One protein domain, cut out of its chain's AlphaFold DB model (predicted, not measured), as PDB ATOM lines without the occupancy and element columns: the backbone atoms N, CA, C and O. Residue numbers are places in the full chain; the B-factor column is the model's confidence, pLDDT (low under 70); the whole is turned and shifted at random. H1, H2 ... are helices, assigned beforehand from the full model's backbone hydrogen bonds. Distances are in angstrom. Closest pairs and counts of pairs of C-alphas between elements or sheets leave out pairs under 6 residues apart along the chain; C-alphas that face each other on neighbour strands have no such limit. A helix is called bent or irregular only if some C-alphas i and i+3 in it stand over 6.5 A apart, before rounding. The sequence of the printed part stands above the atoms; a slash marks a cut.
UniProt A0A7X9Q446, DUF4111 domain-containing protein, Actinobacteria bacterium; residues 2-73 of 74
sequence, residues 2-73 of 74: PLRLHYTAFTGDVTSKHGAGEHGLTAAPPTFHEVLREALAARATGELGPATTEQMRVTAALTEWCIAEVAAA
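Overview. This is residues 2 to 73 of the 74 residues of the protein "DUF4111 domain-containing protein" of Actinobacteria bacterium (UniProt A0A7X9Q446). The long helix H4 runs along one edge and makes most of the longest axis; H1 packs beside its later half, and H3 touches its earlier half with residues 32 to 35 alone and slants away from it. H2 folds back with H3 as a helical hairpin and also packs on H1, and the contacts of the four helices close into a ring. The printed part has 72 residues with four named helices, H1 to H4 in order, and no named strand; the class is all helix. The whole is compact, with a radius of gyration of the C-alphas of 12.1 A, yet elongated, spanning 35 by 22 by 16 A.

Arrangement. H4, residues 53 to 72, touches H1, residues 2 to 11, with residues 63 to 70 alone; the closest C-alphas, of Pro 2 and Thr 63, are 5.8 A apart. They run the same way at a shallow tilt of 27 degrees. H4 touches H3, residues 30 to 45, with residues 55 to 62 alone, and H3 touches H4 with residues 32 to 35 alone; the closest C-alphas, of Val 35 and Gln 55, are 6.5 A apart, at a steep tilt of 67 degrees, opposite ways. H2, residues 17 to 27, and H3 form a hairpin at a shallow tilt of 22 degrees, opposite ways; the closest C-alphas, of Leu 25 and His 33, are 5.7 A apart. H1 and H2 touch, their closest C-alphas, of Arg 4 and Ala 20, 5.1 A apart, at a steep tilt of 67 degrees, only just short of perpendicular, the same way. H1 and H3 are apart, as are H2 and H4. The helix packing is part aligned, part crossed: 2 of the 4 touching pairs are at a shallow tilt. Every O i to N i+4 pair is within hydrogen-bond range in H1 and H4, against 6 of 7 in H2 and 10 of 12 in H3.

Along the chain. H4 is 28.6 A long, from C-alpha 53 at (-4.874, 3.655, 49.705) to C-alpha 72 at (-19.363, 18.318, 29.886). H3 is 23.3 A long and irregular, with C-alphas 31 and 34 7.2 A apart. H2 is 15.0 A long, and H1 14.1 A, beginning at C-alpha 2 at (-8.130, 8.576, 31.701).

Size, cuts and confidence. The two C-alphas farthest apart, of Glu 47 and Ala 72, are 35.7 A apart. The printed part has no cut; the links H1 to H2 and H2 to H3 are tight, and H3 to H4 is short. The mean pLDDT of the printed part is 94.4, and no printed residue is under 70.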
ATOM      1  N   PRO A   2      -7.193   7.449  31.686       94.31
ATOM      2  CA  PRO A   2      -8.130   8.576  31.701       94.31
ATOM      3  C   PRO A   2      -7.533   9.857  31.116       94.31
ATOM      4  O   PRO A   2      -8.073  10.392  30.163       94.31
ATOM      5  N   LEU A   3      -6.332  10.253  31.552       96.81
ATOM      6  CA  LEU A   3      -5.663  11.444  31.012       96.81
ATOM      7  C   LEU A   3      -5.305  11.372  29.522       96.81
ATOM      8  O   LEU A   3      -5.233  12.407  28.876       96.81
ATOM      9  N   ARG A   4      -5.086  10.175  28.955       96.81
ATOM     10  CA  ARG A   4      -4.868  10.047  27.500       96.81
ATOM     11  C   ARG A   4      -6.176  10.271  26.749       96.81
ATOM     12  O   ARG A   4      -6.162  10.942  25.733       96.81
ATOM     13  N   LEU A   5      -7.280   9.726  27.264       95.31
ATOM     14  CA  LEU A   5      -8.610   9.941  26.692       95.31
ATOM     15  C   LEU A   5      -9.023  11.407  26.809       95.31
ATOM     16  O   LEU A   5      -9.462  11.983  25.825       95.31
ATOM     17  N   HIS A   6      -8.797  12.018  27.971       97.06
ATOM     18  CA  HIS A   6      -8.985  13.448  28.175       97.06
ATOM     19  C   HIS A   6      -8.128  14.254  27.190       97.06
ATOM     20  O   HIS A   6      -8.654  15.088  26.470       97.06
ATOM     21  N   TYR A   7      -6.820  13.991  27.093       97.94
ATOM     22  CA  TYR A   7      -5.957  14.663  26.113       97.94
ATOM     23  C   TYR A   7      -6.535  14.570  24.697       97.94
ATOM     24  O   TYR A   7      -6.711  15.594  24.044       97.94
ATOM     25  N   THR A   8      -6.897  13.370  24.241       97.06
ATOM     26  CA  THR A   8      -7.463  13.174  22.903       97.06
ATOM     27  C   THR A   8      -8.793  13.899  22.717       97.06
ATOM     28  O   THR A   8      -8.990  14.520  21.679       97.06
ATOM     29  N   ALA A   9      -9.679  13.887  23.713       96.38
ATOM     30  CA  ALA A   9     -10.964  14.578  23.637       96.38
ATOM     31  C   ALA A   9     -10.812  16.097  23.453       96.38
ATOM     32  O   ALA A   9     -11.568  16.695  22.695       96.38
ATOM     33  N   PHE A  10      -9.823  16.713  24.106       97.00
ATOM     34  CA  PHE A  10      -9.650  18.170  24.095       97.00
ATOM     35  C   PHE A  10      -8.644  18.691  23.062       97.00
ATOM     36  O   PHE A  10      -8.635  19.884  22.775       97.00
ATOM     37  N   THR A  11      -7.790  17.828  22.508       96.62
ATOM     38  CA  THR A  11      -6.770  18.228  21.518       96.62
ATOM     39  C   THR A  11      -6.996  17.625  20.136       96.62
ATOM     40  O   THR A  11      -6.486  18.157  19.157       96.62
ATOM     41  N   GLY A  12      -7.739  16.520  20.035       97.44
ATOM     42  CA  GLY A  12      -7.851  15.714  18.817       97.44
ATOM     43  C   GLY A  12      -6.662  14.774  18.565       97.44
ATOM     44  O   GLY A  12      -6.758  13.900  17.705       97.44
ATOM     45  N   ASP A  13      -5.577  14.894  19.335       98.06
ATOM     46  CA  ASP A  13      -4.332  14.153  19.128       98.06
ATOM     47  C   ASP A  13      -4.202  12.907  20.022       98.06
ATOM     48  O   ASP A  13      -4.926  12.695  20.999       98.06
ATOM     49  N   VAL A  14      -3.218  12.056  19.716       97.50
ATOM     50  CA  VAL A  14      -2.859  10.887  20.532       97.50
ATOM     51  C   VAL A  14      -1.498  11.103  21.179       97.50
ATOM     52  O   VAL A  14      -0.506  11.349  20.503       97.50
ATOM     53  N   THR A  15      -1.429  10.919  22.499       97.50
ATOM     54  CA  THR A  15      -0.185  11.082  23.267       97.50
ATOM     55  C   THR A  15       0.257   9.800  23.981       97.50
ATOM     56  O   THR A  15      -0.486   8.812  24.086       97.50
ATOM     57  N   SER A  16       1.493   9.805  24.481       96.38
ATOM     58  CA  SER A  16       2.080   8.739  25.296       96.38
ATOM     59  C   SER A  16       1.538   8.758  26.738       96.38
ATOM     60  O   SER A  16       0.802   9.656  27.141       96.38
ATOM     61  N   LYS A  17       1.884   7.756  27.563       93.44
ATOM     62  CA  LYS A  17       1.537   7.786  29.002       93.44
ATOM     63  C   LYS A  17       2.209   8.958  29.723       93.44
ATOM     64  O   LYS A  17       1.575   9.561  30.578       93.44
ATOM     65  N   HIS A  18       3.464   9.241  29.373       94.81
ATOM     66  CA  HIS A  18       4.228  10.343  29.948       94.81
ATOM     67  C   HIS A  18       3.619  11.688  29.540       94.81
ATOM     68  O   HIS A  18       3.224  12.450  30.412       94.81
ATOM     69  N   GLY A  19       3.391  11.898  28.238       97.00
ATOM     70  CA  GLY A  19       2.785  13.135  27.734       97.00
ATOM     71  C   GLY A  19       1.375  13.383  28.278       97.00
ATOM     72  O   GLY A  19       1.019  14.515  28.577       97.00
ATOM     73  N   ALA A  20       0.578  12.336  28.517       97.00
ATOM     74  CA  ALA A  20      -0.703  12.498  29.210       97.00
ATOM     75  C   ALA A  20      -0.560  12.894  30.687       97.00
ATOM     76  O   ALA A  20      -1.421  13.598  31.207       97.00
ATOM     77  N   GLY A  21       0.489  12.437  31.374       96.38
ATOM     78  CA  GLY A  21       0.789  12.881  32.736       96.38
ATOM     79  C   GLY A  21       1.194  14.356  32.773       96.38
ATOM     80  O   GLY A  21       0.679  15.098  33.603       96.38
ATOM     81  N   GLU A  22       2.034  14.797  31.832       97.44
ATOM     82  CA  GLU A  22       2.404  16.213  31.675       97.44
ATOM     83  C   GLU A  22       1.193  17.090  31.330       97.44
ATOM     84  O   GLU A  22       0.991  18.140  31.939       97.44
ATOM     85  N   HIS A  23       0.326  16.622  30.425       97.56
ATOM     86  CA  HIS A  23      -0.959  17.271  30.149       97.56
ATOM     87  C   HIS A  23      -1.802  17.407  31.418       97.56
ATOM     88  O   HIS A  23      -2.347  18.474  31.693       97.56
ATOM     89  N   GLY A  24      -1.871  16.348  32.229       97.50
ATOM     90  CA  GLY A  24      -2.580  16.356  33.506       97.50
ATOM     91  C   GLY A  24      -2.079  17.430  34.472       97.50
ATOM     92  O   GLY A  24      -2.892  18.051  35.145       97.50
ATOM     93  N   LEU A  25      -0.773  17.715  34.510       98.12
ATOM     94  CA  LEU A  25      -0.219  18.786  35.352       98.12
ATOM     95  C   LEU A  25      -0.645  20.194  34.911       98.12
ATOM     96  O   LEU A  25      -0.549  21.131  35.698       98.12
ATOM     97  N   THR A  26      -1.110  20.342  33.670       97.06
ATOM     98  CA  THR A  26      -1.593  21.618  33.130       97.06
ATOM     99  C   THR A  26      -3.116  21.718  33.212       97.06
ATOM    100  O   THR A  26      -3.644  22.757  33.596       97.06
ATOM    101  N   ALA A  27      -3.827  20.645  32.855       97.38
ATOM    102  CA  ALA A  27      -5.282  20.644  32.735       97.38
ATOM    103  C   ALA A  27      -6.010  20.310  34.046       97.38
ATOM    104  O   ALA A  27      -7.096  20.830  34.289       97.38
ATOM    105  N   ALA A  28      -5.449  19.427  34.879       97.75
ATOM    106  CA  ALA A  28      -6.137  18.950  36.072       97.75
ATOM    107  C   ALA A  28      -6.029  19.948  37.238       97.75
ATOM    108  O   ALA A  28      -5.001  20.625  37.379       97.75
ATOM    109  N   PRO A  29      -7.038  19.996  38.128       97.94
ATOM    110  CA  PRO A  29      -6.978  20.778  39.356       97.94
ATOM    111  C   PRO A  29      -5.705  20.510  40.186       97.94
ATOM    112  O   PRO A  29      -5.269  19.355  40.276       97.94
ATOM    113  N   PRO A  30      -5.143  21.529  40.875       97.69
ATOM    114  CA  PRO A  30      -3.892  21.396  41.632       97.69
ATOM    115  C   PRO A  30      -3.878  20.270  42.673       97.69
ATOM    116  O   PRO A  30      -2.822  19.704  42.947       97.69
ATOM    117  N   THR A  31      -5.044  19.895  43.210       97.19
ATOM    118  CA  THR A  31      -5.186  18.794  44.178       97.19
ATOM    119  C   THR A  31      -4.719  17.433  43.646       97.19
ATOM    120  O   THR A  31      -4.462  16.537  44.442       97.19
ATOM    121  N   PHE A  32      -4.608  17.257  42.325       97.94
ATOM    122  CA  PHE A  32      -4.130  16.015  41.712       97.94
ATOM    123  C   PHE A  32      -2.647  16.065  41.327       97.94
ATOM    124  O   PHE A  32      -2.080  15.056  40.914       97.94
ATOM    125  N   HIS A  33      -1.989  17.225  41.421       97.12
ATOM    126  CA  HIS A  33      -0.638  17.394  40.878       97.12
ATOM    127  C   HIS A  33       0.409  16.562  41.609       97.12
ATOM    128  O   HIS A  33       1.364  16.119  40.979       97.12
ATOM    129  N   GLU A  34       0.240  16.332  42.908       95.38
ATOM    130  CA  GLU A  34       1.147  15.487  43.686       95.38
ATOM    131  C   GLU A  34       1.177  14.056  43.137       95.38
ATOM    132  O   GLU A  34       2.219  13.620  42.649       95.38
ATOM    133  N   VAL A  35       0.023  13.379  43.061       94.88
ATOM    134  CA  VAL A  35      -0.051  12.004  42.531       94.88
ATOM    135  C   VAL A  35       0.398  11.913  41.066       94.88
ATOM    136  O   VAL A  35       0.961  10.905  40.639       94.88
ATOM    137  N   LEU A  36       0.201  12.976  40.276       96.12
ATOM    138  CA  LEU A  36       0.683  13.040  38.894       96.12
ATOM    139  C   LEU A  36       2.205  13.131  38.815       96.12
ATOM    140  O   LEU A  36       2.812  12.419  38.011       96.12
ATOM    141  N   ARG A  37       2.829  13.972  39.646       95.25
ATOM    142  CA  ARG A  37       4.292  14.075  39.727       95.25
ATOM    143  C   ARG A  37       4.902  12.766  40.210       95.25
ATOM    144  O   ARG A  37       5.874  12.315  39.615       95.25
ATOM    145  N   GLU A  38       4.305  12.128  41.212       93.19
ATOM    146  CA  GLU A  38       4.731  10.809  41.691       93.19
ATOM    147  C   GLU A  38       4.647   9.751  40.584       93.19
ATOM    148  O   GLU A  38       5.613   9.029  40.336       93.19
ATOM    149  N   ALA A  39       3.529   9.694  39.854       92.19
ATOM    150  CA  ALA A  39       3.354   8.752  38.752       92.19
ATOM    151  C   ALA A  39       4.342   8.997  37.595       92.19
ATOM    152  O   ALA A  39       4.824   8.044  36.975       92.19
ATOM    153  N   LEU A  40       4.656  10.262  37.296       93.69
ATOM    154  CA  LEU A  40       5.666  10.633  36.302       93.69
ATOM    155  C   LEU A  40       7.077  10.255  36.763       93.69
ATOM    156  O   LEU A  40       7.833   9.687  35.973       93.69
ATOM    157  N   ALA A  41       7.410  10.513  38.029       91.94
ATOM    158  CA  ALA A  41       8.697  10.163  38.616       91.94
ATOM    159  C   ALA A  41       8.916   8.645  38.602       91.94
ATOM    160  O   ALA A  41       9.913   8.183  38.049       91.94
ATOM    161  N   ALA A  42       7.938   7.868  39.075       89.06
ATOM    162  CA  ALA A  42       7.984   6.405  39.056       89.06
ATOM    163  C   ALA A  42       8.163   5.842  37.636       89.06
ATOM    164  O   ALA A  42       8.808   4.817  37.411       89.06
ATOM    165  N   ARG A  43       7.614   6.534  36.631       83.31
ATOM    166  CA  ARG A  43       7.784   6.157  35.229       83.31
ATOM    167  C   ARG A  43       9.182   6.459  34.695       83.31
ATOM    168  O   ARG A  43       9.658   5.699  33.854       83.31
ATOM    169  N   ALA A  44       9.789   7.558  35.129       85.69
ATOM    170  CA  ALA A  44      11.120   7.974  34.702       85.69
ATOM    171  C   ALA A  44      12.221   7.119  35.344       85.69
ATOM    172  O   ALA A  44      13.179   6.757  34.669       85.69
ATOM    173  N   THR A  45      12.065   6.764  36.621       87.06
ATOM    174  CA  THR A  45      13.040   5.947  37.360       87.06
ATOM    175  C   THR A  45      12.856   4.449  37.127       87.06
ATOM    176  O   THR A  45      13.787   3.679  37.335       87.06
ATOM    177  N   GLY A  46      11.664   4.018  36.695       84.00
ATOM    178  CA  GLY A  46      11.302   2.601  36.612       84.00
ATOM    179  C   GLY A  46      11.022   1.967  37.979       84.00
ATOM    180  O   GLY A  46      10.713   0.778  38.049       84.00
ATOM    181  N   GLU A  47      11.093   2.751  39.054       78.56
ATOM    182  CA  GLU A  47      10.810   2.310  40.410       78.56
ATOM    183  C   GLU A  47       9.339   2.557  40.732       78.56
ATOM    184  O   GLU A  47       8.873   3.693  40.828       78.56
ATOM    185  N   LEU A  48       8.595   1.469  40.910       75.19
ATOM    186  CA  LEU A  48       7.222   1.505  41.392       75.19
ATOM    187  C   LEU A  48       7.236   1.076  42.857       75.19
ATOM    188  O   LEU A  48       7.317  -0.112  43.165       75.19
ATOM    189  N   GLY A  49       7.186   2.057  43.759       80.81
ATOM    190  CA  GLY A  49       6.879   1.800  45.163       80.81
ATOM    191  C   GLY A  49       5.456   1.243  45.331       80.81
ATOM    192  O   GLY A  49       4.653   1.282  44.391       80.81
ATOM    193  N   PRO A  50       5.113   0.717  46.517       86.44
ATOM    194  CA  PRO A  50       3.749   0.284  46.789       86.44
ATOM    195  C   PRO A  50       2.784   1.469  46.673       86.44
ATOM    196  O   PRO A  50       3.051   2.551  47.195       86.44
ATOM    197  N   ALA A  51       1.642   1.252  46.018       87.69
ATOM    198  CA  ALA A  51       0.566   2.233  46.004       87.69
ATOM    199  C   ALA A  51      -0.140   2.248  47.365       87.69
ATOM    200  O   ALA A  51      -0.562   1.208  47.875       87.69
ATOM    201  N   THR A  52      -0.296   3.431  47.943       92.88
ATOM    202  CA  THR A  52      -1.069   3.637  49.169       92.88
ATOM    203  C   THR A  52      -2.562   3.759  48.859       92.88
ATOM    204  O   THR A  52      -2.965   4.180  47.772       92.88
ATOM    205  N   THR A  53      -3.420   3.454  49.838       95.69
ATOM    206  CA  THR A  53      -4.874   3.655  49.705       95.69
ATOM    207  C   THR A  53      -5.236   5.119  49.436       95.69
ATOM    208  O   THR A  53      -6.211   5.387  48.739       95.69
ATOM    209  N   GLU A  54      -4.455   6.070  49.958       93.94
ATOM    210  CA  GLU A  54      -4.627   7.496  49.657       93.94
ATOM    211  C   GLU A  54      -4.375   7.775  48.173       93.94
ATOM    212  O   GLU A  54      -5.259   8.290  47.493       93.94
ATOM    213  N   GLN A  55      -3.234   7.336  47.631       92.56
ATOM    214  CA  GLN A  55      -2.928   7.481  46.204       92.56
ATOM    215  C   GLN A  55      -4.005   6.838  45.323       92.56
ATOM    216  O   GLN A  55      -4.380   7.407  44.296       92.56
ATOM    217  N   MET A  56      -4.548   5.684  45.728       94.62
ATOM    218  CA  MET A  56      -5.663   5.055  45.016       94.62
ATOM    219  C   MET A  56      -6.937   5.911  45.052       94.62
ATOM    220  O   MET A  56      -7.568   6.077  44.008       94.62
ATOM    221  N   ARG A  57      -7.297   6.498  46.204       97.56
ATOM    222  CA  ARG A  57      -8.451   7.408  46.326       97.56
ATOM    223  C   ARG A  57      -8.283   8.662  45.471       97.56
ATOM    224  O   ARG A  57      -9.194   9.004  44.720       97.56
ATOM    225  N   VAL A  58      -7.115   9.300  45.513       97.06
ATOM    226  CA  VAL A  58      -6.823  10.486  44.690       97.06
ATOM    227  C   VAL A  58      -6.835  10.133  43.198       97.06
ATOM    228  O   VAL A  58      -7.395  10.872  42.392       97.06
ATOM    229  N   THR A  59      -6.294   8.974  42.815       95.56
ATOM    230  CA  THR A  59      -6.320   8.497  41.419       95.56
ATOM    231  C   THR A  59      -7.743   8.206  40.933       95.56
ATOM    232  O   THR A  59      -8.067   8.483  39.773       95.56
ATOM    233  N   ALA A  60      -8.606   7.666  41.798       97.81
ATOM    234  CA  ALA A  60     -10.019   7.462  41.490       97.81
ATOM    235  C   ALA A  60     -10.730   8.805  41.269       97.81
ATOM    236  O   ALA A  60     -11.332   8.998  40.214       97.81
ATOM    237  N   ALA A  61     -10.546   9.771  42.175       98.31
ATOM    238  CA  ALA A  61     -11.105  11.117  42.034       98.31
ATOM    239  C   ALA A  61     -10.612  11.835  40.760       98.31
ATOM    240  O   ALA A  61     -11.398  12.460  40.052       98.31
ATOM    241  N   LEU A  62      -9.330  11.690  40.403       98.12
ATOM    242  CA  LEU A  62      -8.791  12.201  39.139       98.12
ATOM    243  C   LEU A  62      -9.468  11.547  37.922       98.12
ATOM    244  O   LEU A  62      -9.706  12.200  36.905       98.12
ATOM    245  N   THR A  63      -9.751  10.247  38.003       98.00
ATOM    246  CA  THR A  63     -10.424   9.505  36.929       98.00
ATOM    247  C   THR A  63     -11.861   9.982  36.753       98.00
ATOM    248  O   THR A  63     -12.275  10.237  35.624       98.00
ATOM    249  N   GLU A  64     -12.593  10.149  37.853       98.25
ATOM    250  CA  GLU A  64     -13.946  10.711  37.862       98.25
ATOM    251  C   GLU A  64     -13.964  12.131  37.289       98.25
ATOM    252  O   GLU A  64     -14.788  12.425  36.425       98.25
ATOM    253  N   TRP A  65     -13.004  12.976  37.679       97.94
ATOM    254  CA  TRP A  65     -12.843  14.316  37.111       97.94
ATOM    255  C   TRP A  65     -12.625  14.275  35.592       97.94
ATOM    256  O   TRP A  65     -13.326  14.968  34.862       97.94
ATOM    257  N   CYS A  66     -11.727  13.413  35.091       97.69
ATOM    258  CA  CYS A  66     -11.496  13.285  33.646       97.69
ATOM    259  C   CYS A  66     -12.782  12.919  32.888       97.69
ATOM    260  O   CYS A  66     -13.013  13.414  31.789       97.69
ATOM    261  N   ILE A  67     -13.590  12.018  33.454       95.81
ATOM    262  CA  ILE A  67     -14.859  11.586  32.859       95.81
ATOM    263  C   ILE A  67     -15.859  12.744  32.852       95.81
ATOM    264  O   ILE A  67     -16.490  12.987  31.825       95.81
ATOM    265  N   ALA A  68     -15.988  13.455  33.972       96.62
ATOM    266  CA  ALA A  68     -16.909  14.575  34.107       96.62
ATOM    267  C   ALA A  68     -16.583  15.713  33.126       96.62
ATOM    268  O   ALA A  68     -17.488  16.200  32.453       96.62
ATOM    269  N   GLU A  69     -15.306  16.079  32.987       96.44
ATOM    270  CA  GLU A  69     -14.863  17.115  32.042       96.44
ATOM    271  C   GLU A  69     -15.202  16.745  30.597       96.44
ATOM    272  O   GLU A  69     -15.798  17.540  29.873       96.44
ATOM    273  N   VAL A  70     -14.873  15.518  30.175       94.19
ATOM    274  CA  VAL A  70     -15.168  15.059  28.809       94.19
ATOM    275  C   VAL A  70     -16.676  14.978  28.564       94.19
ATOM    276  O   VAL A  70     -17.129  15.328  27.481       94.19
ATOM    277  N   ALA A  71     -17.468  14.554  29.551       93.50
ATOM    278  CA  ALA A  71     -18.926  14.515  29.432       93.50
ATOM    279  C   ALA A  71     -19.564  15.916  29.354       93.50
ATOM    280  O   ALA A  71     -20.651  16.064  28.795       93.50
ATOM    281  N   ALA A  72     -18.912  16.930  29.926       94.75
ATOM    282  CA  ALA A  72     -19.363  18.318  29.886       94.75
ATOM    283  C   ALA A  72     -18.910  19.069  28.621       94.75
ATOM    284  O   ALA A  72     -19.543  20.061  28.246       94.75
ATOM    285  N   ALA A  73     -17.841  18.614  27.962       85.56
ATOM    286  CA  ALA A  73     -17.356  19.176  26.707       85.56
ATOM    287  C   ALA A  73     -18.357  18.896  25.569       85.56
ATOM    288  O   ALA A  73     -18.718  17.747  25.314       85.56
TER     289      ALA A  73